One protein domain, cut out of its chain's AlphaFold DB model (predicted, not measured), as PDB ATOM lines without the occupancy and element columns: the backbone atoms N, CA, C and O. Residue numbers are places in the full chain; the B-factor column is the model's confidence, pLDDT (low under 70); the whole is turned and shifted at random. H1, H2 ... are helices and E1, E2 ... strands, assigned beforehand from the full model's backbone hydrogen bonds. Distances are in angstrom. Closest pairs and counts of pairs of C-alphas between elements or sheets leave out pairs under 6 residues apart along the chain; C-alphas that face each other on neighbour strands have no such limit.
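This is residues 38 to 165 of the 446 residues of the protein "Outer membrane protein IcsA autotransporter" of Opitutae bacterium (UniProt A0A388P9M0). With little regular structure, the chain winds in stacked turns, a solenoid walled by two parallel sheets, E2 E4 E6 E8 E10 and E3 E5 E7 E9. Mostly strand by class, the 128 printed residues have 44 in ten named strands and, between E8 and E9, helix H1. It is compact, radius of gyration of the C-alphas 13.3 A, spanning 37 by 30 by 26 A.

The larger sheet runs E2, residues 57 to 60, E4, 81 to 84, E6, 117 to 120, E8, 137 to 140, E10, 157 to 160; N 58 and O 81 are within hydrogen-bond range, 2.9 A. The other runs E3, 72 to 75, E5, 94 to 97, E7, 130 to 133, E9, 151 to 154; N 73 and O 94 are 2.9 A apart. H1, residues 143 to 146, is at the larger sheet's level, height 3.4 A.

E1, residues 48 to 51, begins at C-alpha (2.563, 20.513, 32.902) and pairs with no named strand. E10, 10.5 A long, ends at (-6.569, 19.294, 12.227).

The printed part has no cut. Links E2 to E3 and E5 to E6 are long. Among residues under pLDDT 70 are 101 to 115.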
ATOM      1  N   ASP A  38       3.687  31.574  34.872       91.81
ATOM      2  CA  ASP A  38       5.070  31.286  34.494       91.81
ATOM      3  C   ASP A  38       5.455  29.892  34.989       91.81
ATOM      4  O   ASP A  38       5.603  29.668  36.195       91.81
ATOM      5  N   GLN A  39       5.626  28.952  34.056       90.88
ATOM      6  CA  GLN A  39       5.985  27.582  34.395       90.88
ATOM      7  C   GLN A  39       7.361  27.484  35.058       90.88
ATOM      8  O   GLN A  39       7.548  26.553  35.829       90.88
ATOM      9  N   ALA A  40       8.296  28.421  34.846       89.50
ATOM     10  CA  ALA A  40       9.593  28.408  35.531       89.50
ATOM     11  C   ALA A  40       9.464  28.573  37.057       89.50
ATOM     12  O   ALA A  40      10.273  28.026  37.806       89.50
ATOM     13  N   THR A  41       8.430  29.284  37.520       85.88
ATOM     14  CA  THR A  41       8.161  29.498  38.955       85.88
ATOM     15  C   THR A  41       7.413  28.336  39.616       85.88
ATOM     16  O   THR A  41       7.431  28.201  40.840       85.88
ATOM     17  N   ILE A  42       6.767  27.478  38.822       82.31
ATOM     18  CA  ILE A  42       5.929  26.381  39.311       82.31
ATOM     19  C   ILE A  42       6.786  25.119  39.435       82.31
ATOM     20  O   ILE A  42       7.227  24.559  38.434       82.31
ATOM     21  N   ALA A  43       6.997  24.677  40.681       71.19
ATOM     22  CA  ALA A  43       7.483  23.342  41.048       71.19
ATOM     23  C   ALA A  43       8.627  22.810  40.159       71.19
ATOM     24  O   ALA A  43       8.430  21.989  39.267       71.19
ATOM     25  N   GLY A  44       9.840  23.331  40.373       78.12
ATOM     26  CA  GLY A  44      11.050  22.900  39.655       78.12
ATOM     27  C   GLY A  44      11.078  23.233  38.157       78.12
ATOM     28  O   GLY A  44      12.048  22.907  37.476       78.12
ATOM     29  N   GLY A  45      10.032  23.871  37.625       85.31
ATOM     30  CA  GLY A  45       9.898  24.202  36.215       85.31
ATOM     31  C   GLY A  45       9.440  23.047  35.321       85.31
ATOM     32  O   GLY A  45       9.440  23.212  34.098       85.31
ATOM     33  N   ARG A  46       9.087  21.872  35.872       84.88
ATOM     34  CA  ARG A  46       8.759  20.657  35.088       84.88
ATOM     35  C   ARG A  46       7.306  20.188  35.243       84.88
ATOM     36  O   ARG A  46       6.981  19.069  34.841       84.88
ATOM     37  N   THR A  47       6.436  21.017  35.812       83.25
ATOM     38  CA  THR A  47       4.986  20.786  35.858       83.25
ATOM     39  C   THR A  47       4.342  21.101  34.508       83.25
ATOM     40  O   THR A  47       4.735  22.046  33.824       83.25
ATOM     41  N   PHE A  48       3.343  20.311  34.122       87.12
ATOM     42  CA  PHE A  48       2.563  20.513  32.902       87.12
ATOM     43  C   PHE A  48       1.314  21.367  33.159       87.12
ATOM     44  O   PHE A  48       0.750  21.316  34.248       87.12
ATOM     45  N   LEU A  49       0.860  22.123  32.158       89.19
ATOM     46  CA  LEU A  49      -0.414  22.848  32.172       89.19
ATOM     47  C   LEU A  49      -1.448  22.091  31.328       89.19
ATOM     48  O   LEU A  49      -1.276  21.974  30.114       89.19
ATOM     49  N   GLY A  50      -2.508  21.586  31.960       87.62
ATOM     50  CA  GLY A  50      -3.529  20.743  31.330       87.62
ATOM     51  C   GLY A  50      -4.964  21.203  31.607       87.62
ATOM     52  O   GLY A  50      -5.196  22.196  32.298       87.62
ATOM     53  N   GLY A  51      -5.934  20.471  31.058       82.62
ATOM     54  CA  GLY A  51      -7.353  20.612  31.408       82.62
ATOM     55  C   GLY A  51      -7.727  19.805  32.658       82.62
ATOM     56  O   GLY A  51      -6.909  19.048  33.185       82.62
ATOM     57  N   GLY A  52      -8.971  19.959  33.117       71.38
ATOM     58  CA  GLY A  52      -9.533  19.270  34.284       71.38
ATOM     59  C   GLY A  52      -9.530  17.734  34.204       71.38
ATOM     60  O   GLY A  52      -9.125  17.124  33.214       71.38
ATOM     61  N   LEU A  53      -9.990  17.083  35.277       66.31
ATOM     62  CA  LEU A  53     -10.251  15.631  35.284       66.31
ATOM     63  C   LEU A  53     -11.696  15.295  34.875       66.31
ATOM     64  O   LEU A  53     -11.974  14.188  34.421       66.31
ATOM     65  N   SER A  54     -12.599  16.267  34.991       62.03
ATOM     66  CA  SER A  54     -13.837  16.354  34.221       62.03
ATOM     67  C   SER A  54     -13.508  16.572  32.733       62.03
ATOM     68  O   SER A  54     -12.496  17.185  32.391       62.03
ATOM     69  N   ALA A  55     -14.386  16.144  31.820       61.59
ATOM     70  CA  ALA A  55     -14.259  16.427  30.380       61.59
ATOM     71  C   ALA A  55     -14.634  17.888  30.019       61.59
ATOM     72  O   ALA A  55     -15.231  18.160  28.979       61.59
ATOM     73  N   GLN A  56     -14.345  18.826  30.922       67.38
ATOM     74  CA  GLN A  56     -14.700  20.236  30.823       67.38
ATOM     75  C   GLN A  56     -13.663  20.991  29.976       67.38
ATOM     76  O   GLN A  56     -12.463  20.717  30.042       67.38
ATOM     77  N   ASN A  57     -14.126  21.945  29.164       81.62
ATOM     78  CA  ASN A  57     -13.250  22.773  28.336       81.62
ATOM     79  C   ASN A  57     -12.545  23.830  29.193       81.62
ATOM     80  O   ASN A  57     -13.130  24.866  29.507       81.62
ATOM     81  N   ALA A  58     -11.275  23.607  29.513       87.44
ATOM     82  CA  ALA A  58     -10.414  24.659  30.023       87.44
ATOM     83  C   ALA A  58      -9.977  25.569  28.873       87.44
ATOM     84  O   ALA A  58      -9.583  25.080  27.814       87.44
ATOM     85  N   ILE A  59     -10.007  26.888  29.062       90.88
ATOM     86  CA  ILE A  59      -9.514  27.834  28.047       90.88
ATOM     87  C   ILE A  59      -8.521  28.787  28.697       90.88
ATOM     88  O   ILE A  59      -8.870  29.459  29.666       90.88
ATOM     89  N   TYR A  60      -7.310  28.859  28.146       92.19
ATOM     90  CA  TYR A  60      -6.298  29.836  28.529       92.19
ATOM     91  C   TYR A  60      -6.435  31.074  27.636       92.19
ATOM     92  O   TYR A  60      -6.222  31.010  26.426       92.19
ATOM     93  N   ASN A  61      -6.822  32.188  28.253       92.12
ATOM     94  CA  ASN A  61      -7.050  33.492  27.628       92.12
ATOM     95  C   ASN A  61      -6.034  34.553  28.093       92.12
ATOM     96  O   ASN A  61      -6.167  35.723  27.735       92.12
ATOM     97  N   ALA A  62      -5.050  34.189  28.921       91.44
ATOM     98  CA  ALA A  62      -4.025  35.128  29.362       91.44
ATOM     99  C   ALA A  62      -3.138  35.581  28.186       91.44
ATOM    100  O   ALA A  62      -2.968  34.866  27.194       91.44
ATOM    101  N   ALA A  63      -2.555  36.775  28.316       92.81
ATOM    102  CA  ALA A  63      -1.737  37.394  27.272       92.81
ATOM    103  C   ALA A  63      -0.359  36.730  27.076       92.81
ATOM    104  O   ALA A  63       0.281  36.944  26.050       92.81
ATOM    105  N   SER A  64       0.106  35.938  28.043       94.44
ATOM    106  CA  SER A  64       1.393  35.243  27.997       94.44
ATOM    107  C   SER A  64       1.371  33.945  28.805       94.44
ATOM    108  O   SER A  64       0.520  33.739  29.674       94.44
ATOM    109  N   LEU A  65       2.331  33.074  28.511       95.81
ATOM    110  CA  LEU A  65       2.720  31.917  29.311       95.81
ATOM    111  C   LEU A  65       4.250  31.968  29.429       95.81
ATOM    112  O   LEU A  65       4.934  32.174  28.425       95.81
ATOM    113  N   GLY A  66       4.792  31.816  30.634       95.38
ATOM    114  CA  GLY A  66       6.230  31.639  30.849       95.38
ATOM    115  C   GLY A  66       6.627  30.178  30.640       95.38
ATOM    116  O   GLY A  66       5.920  29.274  31.092       95.38
ATOM    117  N   ALA A  67       7.723  29.943  29.917       95.94
ATOM    118  CA  ALA A  67       8.223  28.600  29.632       95.94
ATOM    119  C   ALA A  67       8.912  27.988  30.863       95.94
ATOM    120  O   ALA A  67       9.582  28.679  31.624       95.94
ATOM    121  N   GLY A  68       8.772  26.675  31.043       93.12
ATOM    122  CA  GLY A  68       9.377  25.953  32.158       93.12
ATOM    123  C   GLY A  68      10.880  25.716  31.988       93.12
ATOM    124  O   GLY A  68      11.507  26.136  31.013       93.12
ATOM    125  N   ALA A  69      11.451  24.953  32.924       90.94
ATOM    126  CA  ALA A  69      12.868  24.589  32.946       90.94
ATOM    127  C   ALA A  69      13.356  24.053  31.587       90.94
ATOM    128  O   ALA A  69      12.653  23.283  30.921       90.94
ATOM    129  N   ASN A  70      14.574  24.443  31.201       92.00
ATOM    130  CA  ASN A  70      15.155  24.221  29.872       92.00
ATOM    131  C   ASN A  70      14.333  24.864  28.735       92.00
ATOM    132  O   ASN A  70      14.142  24.238  27.695       92.00
ATOM    133  N   SER A  71      13.815  26.083  28.941       95.56
ATOM    134  CA  SER A  71      13.093  26.869  27.920       95.56
ATOM    135  C   SER A  71      12.000  26.060  27.214       95.56
ATOM    136  O   SER A  71      11.932  26.011  25.989       95.56
ATOM    137  N   THR A  72      11.195  25.330  27.989       94.81
ATOM    138  CA  THR A  72      10.234  24.353  27.457       94.81
ATOM    139  C   THR A  72       8.839  24.604  28.012       94.81
ATOM    140  O   THR A  72       8.614  24.463  29.215       94.81
ATOM    141  N   TYR A  73       7.881  24.897  27.137       96.38
ATOM    142  CA  TYR A  73       6.459  24.875  27.470       96.38
ATOM    143  C   TYR A  73       5.982  23.435  27.656       96.38
ATOM    144  O   TYR A  73       6.114  22.615  26.748       96.38
ATOM    145  N   ARG A  74       5.411  23.116  28.819       92.62
ATOM    146  CA  ARG A  74       4.924  21.771  29.161       92.62
ATOM    147  C   ARG A  74       3.407  21.771  29.198       92.62
ATOM    148  O   ARG A  74       2.812  22.378  30.085       92.62
ATOM    149  N   LEU A  75       2.780  21.130  28.218       92.81
ATOM    150  CA  LEU A  75       1.343  21.220  27.964       92.81
ATOM    151  C   LEU A  75       0.678  19.839  28.005       92.81
ATOM    152  O   LEU A  75       1.261  18.835  27.594       92.81
ATOM    153  N   GLY A  76      -0.552  19.797  28.504       86.94
ATOM    154  CA  GLY A  76      -1.327  18.575  28.677       86.94
ATOM    155  C   GLY A  76      -0.987  17.809  29.947       86.94
ATOM    156  O   GLY A  76      -0.702  18.398  30.989       86.94
ATOM    157  N   GLY A  77      -1.128  16.485  29.889       72.75
ATOM    158  CA  GLY A  77      -1.453  15.707  31.087       72.75
ATOM    159  C   GLY A  77      -2.854  16.042  31.633       72.75
ATOM    160  O   GLY A  77      -3.477  17.031  31.247       72.75
ATOM    161  N   GLY A  78      -3.384  15.182  32.502       66.00
ATOM    162  CA  GLY A  78      -4.819  15.162  32.788       66.00
ATOM    163  C   GLY A  78      -5.611  14.467  31.672       66.00
ATOM    164  O   GLY A  78      -5.053  14.027  30.661       66.00
ATOM    165  N   ALA A  79      -6.924  14.338  31.880       72.75
ATOM    166  CA  ALA A  79      -7.846  13.676  30.949       72.75
ATOM    167  C   ALA A  79      -8.757  14.655  30.183       72.75
ATOM    168  O   ALA A  79      -9.341  14.272  29.172       72.75
ATOM    169  N   GLY A  80      -8.893  15.895  30.660       79.88
ATOM    170  CA  GLY A  80      -9.742  16.924  30.066       79.88
ATOM    171  C   GLY A  80      -9.123  17.632  28.862       79.88
ATOM    172  O   GLY A  80      -8.184  17.152  28.223       79.88
ATOM    173  N   ILE A  81      -9.677  18.801  28.547       87.94
ATOM    174  CA  ILE A  81      -9.377  19.545  27.322       87.94
ATOM    175  C   ILE A  81      -8.831  20.929  27.680       87.94
ATOM    176  O   ILE A  81      -9.442  21.631  28.482       87.94
ATOM    177  N   LEU A  82      -7.722  21.341  27.058       91.12
ATOM    178  CA  LEU A  82      -7.157  22.688  27.183       91.12
ATOM    179  C   LEU A  82      -7.092  23.388  25.820       91.12
ATOM    180  O   LEU A  82      -6.450  22.915  24.883       91.12
ATOM    181  N   TRP A  83      -7.726  24.553  25.734       92.88
ATOM    182  CA  TRP A  83      -7.729  25.423  24.564       92.88
ATOM    183  C   TRP A  83      -6.734  26.571  24.746       92.88
ATOM    184  O   TRP A  83      -6.908  27.406  25.638       92.88
ATOM    185  N   LEU A  84      -5.728  26.646  23.871       93.12
ATOM    186  CA  LEU A  84      -4.873  27.819  23.695       93.12
ATOM    187  C   LEU A  84      -5.377  28.598  22.471       93.12
ATOM    188  O   LEU A  84      -5.113  28.251  21.315       93.12
ATOM    189  N   ASN A  85      -6.156  29.643  22.752       89.12
ATOM    190  CA  ASN A  85      -6.747  30.539  21.751       89.12
ATOM    191  C   ASN A  85      -6.000  31.885  21.648       89.12
ATOM    192  O   ASN A  85      -6.447  32.785  20.941       89.12
ATOM    193  N   THR A  86      -4.871  32.020  22.348       90.19
ATOM    194  CA  THR A  86      -3.954  33.164  22.305       90.19
ATOM    195  C   THR A  86      -2.537  32.686  21.940       90.19
ATOM    196  O   THR A  86      -2.167  31.558  22.284       90.19
ATOM    197  N   PRO A  87      -1.723  33.506  21.242       93.44
ATOM    198  CA  PRO A  87      -0.398  33.125  20.741       93.44
ATOM    199  C   PRO A  87       0.672  33.165  21.851       93.44
ATOM    200  O   PRO A  87       1.596  33.974  21.825       93.44
ATOM    201  N   VAL A  88       0.510  32.329  22.879       95.81
ATOM    202  CA  VAL A  88       1.311  32.367  24.120       95.81
ATOM    203  C   VAL A  88       2.589  31.527  24.076       95.81
ATOM    204  O   VAL A  88       3.345  31.531  25.046       95.81
ATOM    205  N   LEU A  89       2.834  30.811  22.974       97.62
ATOM    206  CA  LEU A  89       4.035  30.003  22.765       97.62
ATOM    207  C   LEU A  89       4.968  30.762  21.810       97.62
ATOM    208  O   LEU A  89       4.654  30.900  20.627       97.62
ATOM    209  N   THR A  90       6.082  31.297  22.316       97.31
ATOM    210  CA  THR A  90       6.938  32.225  21.551       97.31
ATOM    211  C   THR A  90       8.442  32.017  21.770       97.31
ATOM    212  O   THR A  90       8.873  31.395  22.744       97.31
ATOM    213  N   GLY A  91       9.258  32.563  20.863       96.75
ATOM    214  CA  GLY A  91      10.716  32.659  20.974       96.75
ATOM    215  C   GLY A  91      11.468  31.337  20.781       96.75
ATOM    216  O   GLY A  91      10.943  30.354  20.269       96.75
ATOM    217  N   ALA A  92      12.723  31.283  21.232       96.81
ATOM    218  CA  ALA A  92      13.580  30.094  21.119       96.81
ATOM    219  C   ALA A  92      13.180  28.922  22.052       96.81
ATOM    220  O   ALA A  92      13.983  28.026  22.308       96.81
ATOM    221  N   ASN A  93      11.955  28.932  22.584       98.00
ATOM    222  CA  ASN A  93      11.440  27.907  23.481       98.00
ATOM    223  C   ASN A  93      10.979  26.661  22.709       98.00
ATOM    224  O   ASN A  93      10.428  26.756  21.611       98.00
ATOM    225  N   ALA A  94      11.169  25.491  23.313       97.31
ATOM    226  CA  ALA A  94      10.595  24.225  22.874       97.31
ATOM    227  C   ALA A  94       9.174  24.032  23.432       97.31
ATOM    228  O   ALA A  94       8.781  24.666  24.415       97.31
ATOM    229  N   VAL A  95       8.418  23.102  22.849       97.31
ATOM    230  CA  VAL A  95       7.102  22.685  23.353       97.31
ATOM    231  C   VAL A  95       7.093  21.176  23.575       97.31
ATOM    232  O   VAL A  95       7.523  20.401  22.723       97.31
ATOM    233  N   GLN A  96       6.586  20.740  24.723       94.00
ATOM    234  CA  GLN A  96       6.419  19.338  25.080       94.00
ATOM    235  C   GLN A  96       4.960  19.072  25.450       94.00
ATOM    236  O   GLN A  96       4.474  19.546  26.479       94.00
ATOM    237  N   PHE A  97       4.286  18.255  24.643       92.19
ATOM    238  CA  PHE A  97       2.988  17.685  24.979       92.19
ATOM    239  C   PHE A  97       3.182  16.373  25.735       92.19
ATOM    240  O   PHE A  97       3.827  15.454  25.226       92.19
ATOM    241  N   GLY A  98       2.621  16.290  26.942       86.06
ATOM    242  CA  GLY A  98       2.668  15.109  27.807       86.06
ATOM    243  C   GLY A  98       4.050  14.752  28.367       86.06
ATOM    244  O   GLY A  98       5.104  15.148  27.859       86.06
ATOM    245  N   ALA A  99       4.042  13.974  29.447       78.69
ATOM    246  CA  ALA A  99       5.258  13.553  30.128       78.69
ATOM    247  C   ALA A  99       5.980  12.408  29.396       78.69
ATOM    248  O   ALA A  99       5.356  11.494  28.860       78.69
ATOM    249  N   ILE A 100       7.312  12.443  29.447       71.06
ATOM    250  CA  ILE A 100       8.179  11.302  29.136       71.06
ATOM    251  C   ILE A 100       8.312  10.496  30.430       71.06
ATOM    252  O   ILE A 100       8.721  11.041  31.454       71.06
ATOM    253  N   SER A 101       7.933   9.221  30.392       63.94
ATOM    254  CA  SER A 101       7.828   8.343  31.571       63.94
ATOM    255  C   SER A 101       8.911   7.258  31.630       63.94
ATOM    256  O   SER A 101       8.916   6.439  32.546       63.94
ATOM    257  N   ASN A 102       9.836   7.248  30.666       60.00
ATOM    258  CA  ASN A 102      10.936   6.292  30.568       60.00
ATOM    259  C   ASN A 102      12.193   6.976  29.992       60.00
ATOM    260  O   ASN A 102      12.092   7.928  29.221       60.00
ATOM    261  N   VAL A 103      13.380   6.481  30.357       56.12
ATOM    262  CA  VAL A 103      14.685   6.960  29.859       56.12
ATOM    263  C   VAL A 103      14.805   6.733  28.349       56.12
ATOM    264  O   VAL A 103      15.265   7.608  27.616       56.12
ATOM    265  N   VAL A 104      14.330   5.580  27.872       60.22
ATOM    266  CA  VAL A 104      14.128   5.309  26.445       60.22
ATOM    267  C   VAL A 104      12.831   6.002  26.032       60.22
ATOM    268  O   VAL A 104      11.746   5.515  26.346       60.22
ATOM    269  N   GLN A 105      12.924   7.143  25.336       59.34
ATOM    270  CA  GLN A 105      11.753   7.983  25.033       59.34
ATOM    271  C   GLN A 105      10.632   7.201  24.329       59.34
ATOM    272  O   GLN A 105       9.475   7.314  24.734       59.34
ATOM    273  N   ALA A 106      10.996   6.334  23.380       57.31
ATOM    274  CA  ALA A 106      10.091   5.474  22.613       57.31
ATOM    275  C   ALA A 106       9.454   4.317  23.410       57.31
ATOM    276  O   ALA A 106       8.590   3.611  22.897       57.31
ATOM    277  N   GLN A 107       9.899   4.096  24.648       61.28
ATOM    278  CA  GLN A 107       9.291   3.190  25.625       61.28
ATOM    279  C   GLN A 107       8.592   3.973  26.750       61.28
ATOM    280  O   GLN A 107       8.336   3.420  27.823       61.28
ATOM    281  N   SER A 108       8.295   5.262  26.539       60.78
ATOM    282  CA  SER A 108       7.363   5.979  27.407       60.78
ATOM    283  C   SER A 108       6.003   5.291  27.342       60.78
ATOM    284  O   SER A 108       5.486   5.003  26.264       60.78
ATOM    285  N   ILE A 109       5.414   5.058  28.506       57.91
ATOM    286  CA  ILE A 109       4.003   4.710  28.659       57.91
ATOM    287  C   ILE A 109       3.185   5.989  28.847       57.91
ATOM    288  O   ILE A 109       3.669   6.951  29.451       57.91
ATOM    289  N   SER A 110       1.939   6.005  28.365       60.16
ATOM    290  CA  SER A 110       1.004   7.081  28.711       60.16
ATOM    291  C   SER A 110       0.884   7.158  30.240       60.16
ATOM    292  O   SER A 110       0.659   6.116  30.866       60.16
ATOM    293  N   PRO A 111       1.055   8.335  30.872       56.66
ATOM    294  CA  PRO A 111       0.811   8.481  32.302       56.66
ATOM    295  C   PRO A 111      -0.607   8.014  32.669       56.66
ATOM    296  O   PRO A 111      -1.529   8.119  31.864       56.66
ATOM    297  N   ALA A 112      -0.817   7.554  33.906       53.06
ATOM    298  CA  ALA A 112      -2.094   6.957  34.336       53.06
ATOM    299  C   ALA A 112      -3.327   7.896  34.254       53.06
ATOM    300  O   ALA A 112      -4.455   7.443  34.418       53.06
ATOM    301  N   LEU A 113      -3.109   9.189  33.986       52.72
ATOM    302  CA  LEU A 113      -4.105  10.221  33.671       52.72
ATOM    303  C   LEU A 113      -3.574  11.112  32.521       52.72
ATOM    304  O   LEU A 113      -3.569  12.332  32.631       52.72
ATOM    305  N   GLY A 114      -2.960  10.519  31.491       51.28
ATOM    306  CA  GLY A 114      -1.964  11.183  30.636       51.28
ATOM    307  C   GLY A 114      -2.359  11.479  29.189       51.28
ATOM    308  O   GLY A 114      -1.471  11.501  28.340       51.28
ATOM    309  N   GLY A 115      -3.646  11.674  28.880       67.88
ATOM    310  CA  GLY A 115      -4.148  11.652  27.494       67.88
ATOM    311  C   GLY A 115      -5.071  12.791  27.050       67.88
ATOM    312  O   GLY A 115      -5.724  12.653  26.022       67.88
ATOM    313  N   GLY A 116      -5.165  13.884  27.812       81.06
ATOM    314  CA  GLY A 116      -6.018  15.029  27.476       81.06
ATOM    315  C   GLY A 116      -5.710  15.687  26.121       81.06
ATOM    316  O   GLY A 116      -4.617  15.537  25.567       81.06
ATOM    317  N   THR A 117      -6.685  16.443  25.608       89.56
ATOM    318  CA  THR A 117      -6.601  17.112  24.298       89.56
ATOM    319  C   THR A 117      -6.131  18.559  24.426       89.56
ATOM    320  O   THR A 117      -6.701  19.330  25.202       89.56
ATOM    321  N   ILE A 118      -5.153  18.956  23.606       93.44
ATOM    322  CA  ILE A 118      -4.721  20.348  23.449       93.44
ATOM    323  C   ILE A 118      -5.210  20.914  22.117       93.44
ATOM    324  O   ILE A 118      -4.818  20.436  21.055       93.44
ATOM    325  N   PHE A 119      -6.003  21.983  22.177       93.38
ATOM    326  CA  PHE A 119      -6.413  22.755  21.006       93.38
ATOM    327  C   PHE A 119      -5.516  23.984  20.820       93.38
ATOM    328  O   PHE A 119      -5.403  24.807  21.727       93.38
ATOM    329  N   LEU A 120      -4.915  24.135  19.635       94.25
ATOM    330  CA  LEU A 120      -4.039  25.262  19.278       94.25
ATOM    331  C   LEU A 120      -4.616  26.010  18.070       94.25
ATOM    332  O   LEU A 120      -4.404  25.609  16.923       94.25
ATOM    333  N   ASN A 121      -5.381  27.079  18.302       87.81
ATOM    334  CA  ASN A 121      -6.181  27.711  17.238       87.81
ATOM    335  C   ASN A 121      -5.566  28.981  16.635       87.81
ATOM    336  O   ASN A 121      -5.932  29.381  15.527       87.81
ATOM    337  N   THR A 122      -4.600  29.589  17.317       90.81
ATOM    338  CA  THR A 122      -3.780  30.694  16.801       90.81
ATOM    339  C   THR A 122      -2.473  30.184  16.201       90.81
ATOM    340  O   THR A 122      -2.025  29.081  16.511       90.81
ATOM    341  N   ALA A 123      -1.847  30.984  15.336       94.50
ATOM    342  CA  ALA A 123      -0.437  30.786  15.019       94.50
ATOM    343  C   ALA A 123       0.417  31.138  16.251       94.50
ATOM    344  O   ALA A 123       0.036  32.008  17.031       94.50
ATOM    345  N   ASN A 124       1.546  30.460  16.418       96.81
ATOM    346  CA  ASN A 124       2.508  30.663  17.493       96.81
ATOM    347  C   ASN A 124       3.891  30.914  16.877       96.81
ATOM    348  O   ASN A 124       4.208  30.331  15.843       96.81
ATOM    349  N   ASP A 125       4.711  31.751  17.508       96.25
ATOM    350  CA  ASP A 125       6.008  32.186  16.966       96.25
ATOM    351  C   ASP A 125       7.169  31.669  17.823       96.25
ATOM    352  O   ASP A 125       7.954  32.432  18.388       96.25
ATOM    353  N   TYR A 126       7.220  30.345  17.999       97.94
ATOM    354  CA  TYR A 126       8.344  29.659  18.636       97.94
ATOM    355  C   TYR A 126       9.168  28.857  17.623       97.94
ATOM    356  O   TYR A 126       8.648  28.391  16.607       97.94
ATOM    357  N   SER A 127      10.464  28.698  17.894       97.44
ATOM    358  CA  SER A 127      11.419  28.020  17.001       97.44
ATOM    359  C   SER A 127      12.093  26.783  17.602       97.44
ATOM    360  O   SER A 127      12.751  26.035  16.877       97.44
ATOM    361  N   GLY A 128      11.903  26.512  18.897       97.81
ATOM    362  CA  GLY A 128      12.294  25.234  19.493       97.81
ATOM    363  C   GLY A 128      11.403  24.079  19.019       97.81
ATOM    364  O   GLY A 128      10.295  24.281  18.528       97.81
ATOM    365  N   GLY A 129      11.897  22.845  19.148       96.06
ATOM    366  CA  GLY A 129      11.183  21.651  18.687       96.06
ATOM    367  C   GLY A 129       9.916  21.326  19.490       96.06
ATOM    368  O   GLY A 129       9.815  21.638  20.677       96.06
ATOM    369  N   THR A 130       8.980  20.634  18.840       97.44
ATOM    370  CA  THR A 130       7.645  20.309  19.368       97.44
ATOM    371  C   THR A 130       7.519  18.807  19.585       97.44
ATOM    372  O   THR A 130       7.493  18.054  18.617       97.44
ATOM    373  N   THR A 131       7.437  18.339  20.830       93.94
ATOM    374  CA  THR A 131       7.412  16.900  21.156       93.94
ATOM    375  C   THR A 131       6.003  16.404  21.464       93.94
ATOM    376  O   THR A 131       5.350  16.919  22.369       93.94
ATOM    377  N   PHE A 132       5.561  15.370  20.747       93.25
ATOM    378  CA  PHE A 132       4.246  14.734  20.862       93.25
ATOM    379  C   PHE A 132       4.391  13.374  21.555       93.25
ATOM    380  O   PHE A 132       4.614  12.357  20.891       93.25
ATOM    381  N   ASN A 133       4.312  13.349  22.889       88.81
ATOM    382  CA  ASN A 133       4.447  12.104  23.648       88.81
ATOM    383  C   ASN A 133       3.162  11.266  23.646       88.81
ATOM    384  O   ASN A 133       2.053  11.772  23.476       88.81
ATOM    385  N   VAL A 134       3.350   9.964  23.858       84.81
ATOM    386  CA  VAL A 134       2.319   8.930  23.969       84.81
ATOM    387  C   VAL A 134       1.085   9.364  24.768       84.81
ATOM    388  O   VAL A 134       1.176   9.966  25.836       84.81
ATOM    389  N   GLY A 135      -0.089   9.035  24.227       83.62
ATOM    390  CA  GLY A 135      -1.391   9.326  24.826       83.62
ATOM    391  C   GLY A 135      -1.939  10.725  24.536       83.62
ATOM    392  O   GLY A 135      -3.152  10.892  24.564       83.62
ATOM    393  N   GLN A 136      -1.099  11.716  24.228       89.19
ATOM    394  CA  GLN A 136      -1.552  13.093  24.001       89.19
ATOM    395  C   GLN A 136      -2.249  13.276  22.652       89.19
ATOM    396  O   GLN A 136      -1.751  12.811  21.625       89.19
ATOM    397  N   ASN A 137      -3.351  14.030  22.655       91.56
ATOM    398  CA  ASN A 137      -4.077  14.433  21.455       91.56
ATOM    399  C   ASN A 137      -3.883  15.934  21.191       91.56
ATOM    400  O   ASN A 137      -4.261  16.758  22.021       91.56
ATOM    401  N   ILE A 138      -3.285  16.307  20.058       95.00
ATOM    402  CA  ILE A 138      -3.094  17.711  19.672       95.00
ATOM    403  C   ILE A 138      -3.969  18.006  18.455       95.00
ATOM    404  O   ILE A 138      -3.862  17.348  17.417       95.00
ATOM    405  N   GLU A 139      -4.810  19.029  18.571       94.25
ATOM    406  CA  GLU A 139      -5.721  19.474  17.522       94.25
ATOM    407  C   GLU A 139      -5.412  20.915  17.106       94.25
ATOM    408  O   GLU A 139      -5.608  21.874  17.857       94.25
ATOM    409  N   ILE A 140      -4.902  21.078  15.884       93.94
ATOM    410  CA  ILE A 140      -4.442  22.372  15.372       93.94
ATOM    411  C   ILE A 140      -5.514  23.068  14.535       93.94
ATOM    412  O   ILE A 140      -5.990  22.562  13.519       93.94
ATOM    413  N   GLY A 141      -5.874  24.280  14.949       89.06
ATOM    414  CA  GLY A 141      -6.739  25.186  14.202       89.06
ATOM    415  C   GLY A 141      -5.991  26.089  13.220       89.06
ATOM    416  O   GLY A 141      -6.615  26.784  12.420       89.06
ATOM    417  N   ASN A 142      -4.658  26.101  13.233       89.69
ATOM    418  CA  ASN A 142      -3.835  26.975  12.395       89.69
ATOM    419  C   ASN A 142      -2.618  26.224  11.833       89.69
ATOM    420  O   ASN A 142      -2.078  25.349  12.498       89.69
ATOM    421  N   ALA A 143      -2.176  26.581  10.625       89.75
ATOM    422  CA  ALA A 143      -0.957  26.030  10.029       89.75
ATOM    423  C   ALA A 143       0.285  26.412  10.851       89.75
ATOM    424  O   ALA A 143       1.122  25.566  11.141       89.75
ATOM    425  N   GLY A 144       0.349  27.666  11.315       93.75
ATOM    426  CA  GLY A 144       1.415  28.160  12.190       93.75
ATOM    427  C   GLY A 144       1.232  27.810  13.670       93.75
ATOM    428  O   GLY A 144       1.924  28.373  14.508       93.75
ATOM    429  N   ALA A 145       0.283  26.939  14.041       95.44
ATOM    430  CA  ALA A 145       0.020  26.614  15.450       95.44
ATOM    431  C   ALA A 145       1.216  25.953  16.159       95.44
ATOM    432  O   ALA A 145       1.332  26.037  17.384       95.44
ATOM    433  N   LEU A 146       2.096  25.305  15.390       97.12
ATOM    434  CA  LEU A 146       3.220  24.503  15.873       97.12
ATOM    435  C   LEU A 146       4.582  25.209  15.757       97.12
ATOM    436  O   LEU A 146       5.616  24.548  15.820       97.12
ATOM    437  N   GLY A 147       4.590  26.536  15.590       97.12
ATOM    438  CA  GLY A 147       5.822  27.307  15.434       97.12
ATOM    439  C   GLY A 147       6.589  26.937  14.161       97.12
ATOM    440  O   GLY A 147       6.011  26.455  13.187       97.12
ATOM    441  N   SER A 148       7.903  27.145  14.178       96.88
ATOM    442  CA  SER A 148       8.829  26.834  13.075       96.88
ATOM    443  C   SER A 148       9.766  25.649  13.355       96.88
ATOM    444  O   SER A 148      10.435  25.168  12.440       96.88
ATOM    445  N   GLY A 149       9.810  25.152  14.596       96.69
ATOM    446  CA  GLY A 149      10.691  24.056  15.004       96.69
ATOM    447  C   GLY A 149      10.270  22.673  14.485       96.69
ATOM    448  O   GLY A 149       9.150  22.466  14.017       96.69
ATOM    449  N   THR A 150      11.179  21.700  14.587       96.06
ATOM    450  CA  THR A 150      10.940  20.299  14.192       96.06
ATOM    451  C   THR A 150       9.861  19.641  15.055       96.06
ATOM    452  O   THR A 150       9.930  19.695  16.284       96.06
ATOM    453  N   LEU A 151       8.918  18.941  14.422       97.31
ATOM    454  CA  LEU A 151       7.904  18.114  15.076       97.31
ATOM    455  C   LEU A 151       8.485  16.738  15.409       97.31
ATOM    456  O   LEU A 151       9.031  16.052  14.546       97.31
ATOM    457  N   ILE A 152       8.381  16.330  16.669       93.81
ATOM    458  CA  ILE A 152       9.056  15.163  17.232       93.81
ATOM    459  C   ILE A 152       7.986  14.199  17.749       93.81
ATOM    460  O   ILE A 152       7.437  14.386  18.835       93.81
ATOM    461  N   PHE A 153       7.665  13.173  16.965       92.88
ATOM    462  CA  PHE A 153       6.662  12.176  17.335       92.88
ATOM    463  C   PHE A 153       7.263  11.114  18.255       92.88
ATOM    464  O   PHE A 153       8.286  10.506  17.937       92.88
ATOM    465  N   ASN A 154       6.620  10.908  19.404       88.44
ATOM    466  CA  ASN A 154       7.005   9.947  20.432       88.44
ATOM    467  C   ASN A 154       5.761   9.239  21.014       88.44
ATOM    468  O   ASN A 154       5.553   9.192  22.226       88.44
ATOM    469  N   GLY A 155       4.887   8.745  20.130       87.12
ATOM    470  CA  GLY A 155       3.625   8.063  20.446       87.12
ATOM    471  C   GLY A 155       2.373   8.952  20.467       87.12
ATOM    472  O   GLY A 155       1.273   8.426  20.634       87.12
ATOM    473  N   GLY A 156       2.508  10.276  20.350       90.25
ATOM    474  CA  GLY A 156       1.380  11.217  20.383       90.25
ATOM    475  C   GLY A 156       0.579  11.307  19.076       90.25
ATOM    476  O   GLY A 156       0.995  10.803  18.026       90.25
ATOM    477  N   ALA A 157      -0.570  11.981  19.146       93.81
ATOM    478  CA  ALA A 157      -1.457  12.244  18.016       93.81
ATOM    479  C   ALA A 157      -1.446  13.723  17.592       93.81
ATOM    480  O   ALA A 157      -1.492  14.615  18.441       93.81
ATOM    481  N   LEU A 158      -1.444  13.979  16.280       96.50
ATOM    482  CA  LEU A 158      -1.624  15.308  15.689       96.50
ATOM    483  C   LEU A 158      -2.721  15.270  14.618       96.50
ATOM    484  O   LEU A 158      -2.665  14.466  13.686       96.50
ATOM    485  N   ASN A 159      -3.698  16.170  14.734       94.19
ATOM    486  CA  ASN A 159      -4.854  16.244  13.839       94.19
ATOM    487  C   ASN A 159      -5.232  17.713  13.550       94.19
ATOM    488  O   ASN A 159      -4.992  18.584  14.390       94.19
ATOM    489  N   PRO A 160      -5.881  18.022  12.415       92.31
ATOM    490  CA  PRO A 160      -6.569  19.294  12.227       92.31
ATOM    491  C   PRO A 160      -7.832  19.356  13.103       92.31
ATOM    492  O   PRO A 160      -8.664  18.444  13.085       92.31
ATOM    493  N   ASN A 161      -7.995  20.456  13.841       85.25
ATOM    494  CA  ASN A 161      -9.196  20.732  14.632       85.25
ATOM    495  C   ASN A 161     -10.412  20.894  13.700       85.25
ATOM    496  O   ASN A 161     -10.436  21.801  12.868       85.25
ATOM    497  N   GLY A 162     -11.447  20.067  13.864       74.06
ATOM    498  CA  GLY A 162     -12.672  20.153  13.054       74.06
ATOM    499  C   GLY A 162     -13.576  21.351  13.384       74.06
ATOM    500  O   GLY A 162     -14.420  21.735  12.577       74.06
ATOM    501  N   ASN A 163     -13.400  21.978  14.550       67.62
ATOM    502  CA  ASN A 163     -14.307  22.992  15.101       67.62
ATOM    503  C   ASN A 163     -14.011  24.438  14.632       67.62
ATOM    504  O   ASN A 163     -14.558  25.399  15.164       67.62
ATOM    505  N   ILE A 164     -13.139  24.613  13.634       62.41
ATOM    506  CA  ILE A 164     -12.663  25.920  13.125       62.41
ATOM    507  C   ILE A 164     -13.493  26.488  11.956       62.41
ATOM    508  O   ILE A 164     -13.019  27.330  11.189       62.41
ATOM    509  N   GLY A 165     -14.744  26.038  11.833       60.53
ATOM    510  CA  GLY A 165     -15.737  26.556  10.890       60.53
ATOM    511  C   GLY A 165     -15.750  25.883   9.511       60.53
ATOM    512  O   GLY A 165     -14.737  25.405   8.997       60.53
TER     513      GLY A 165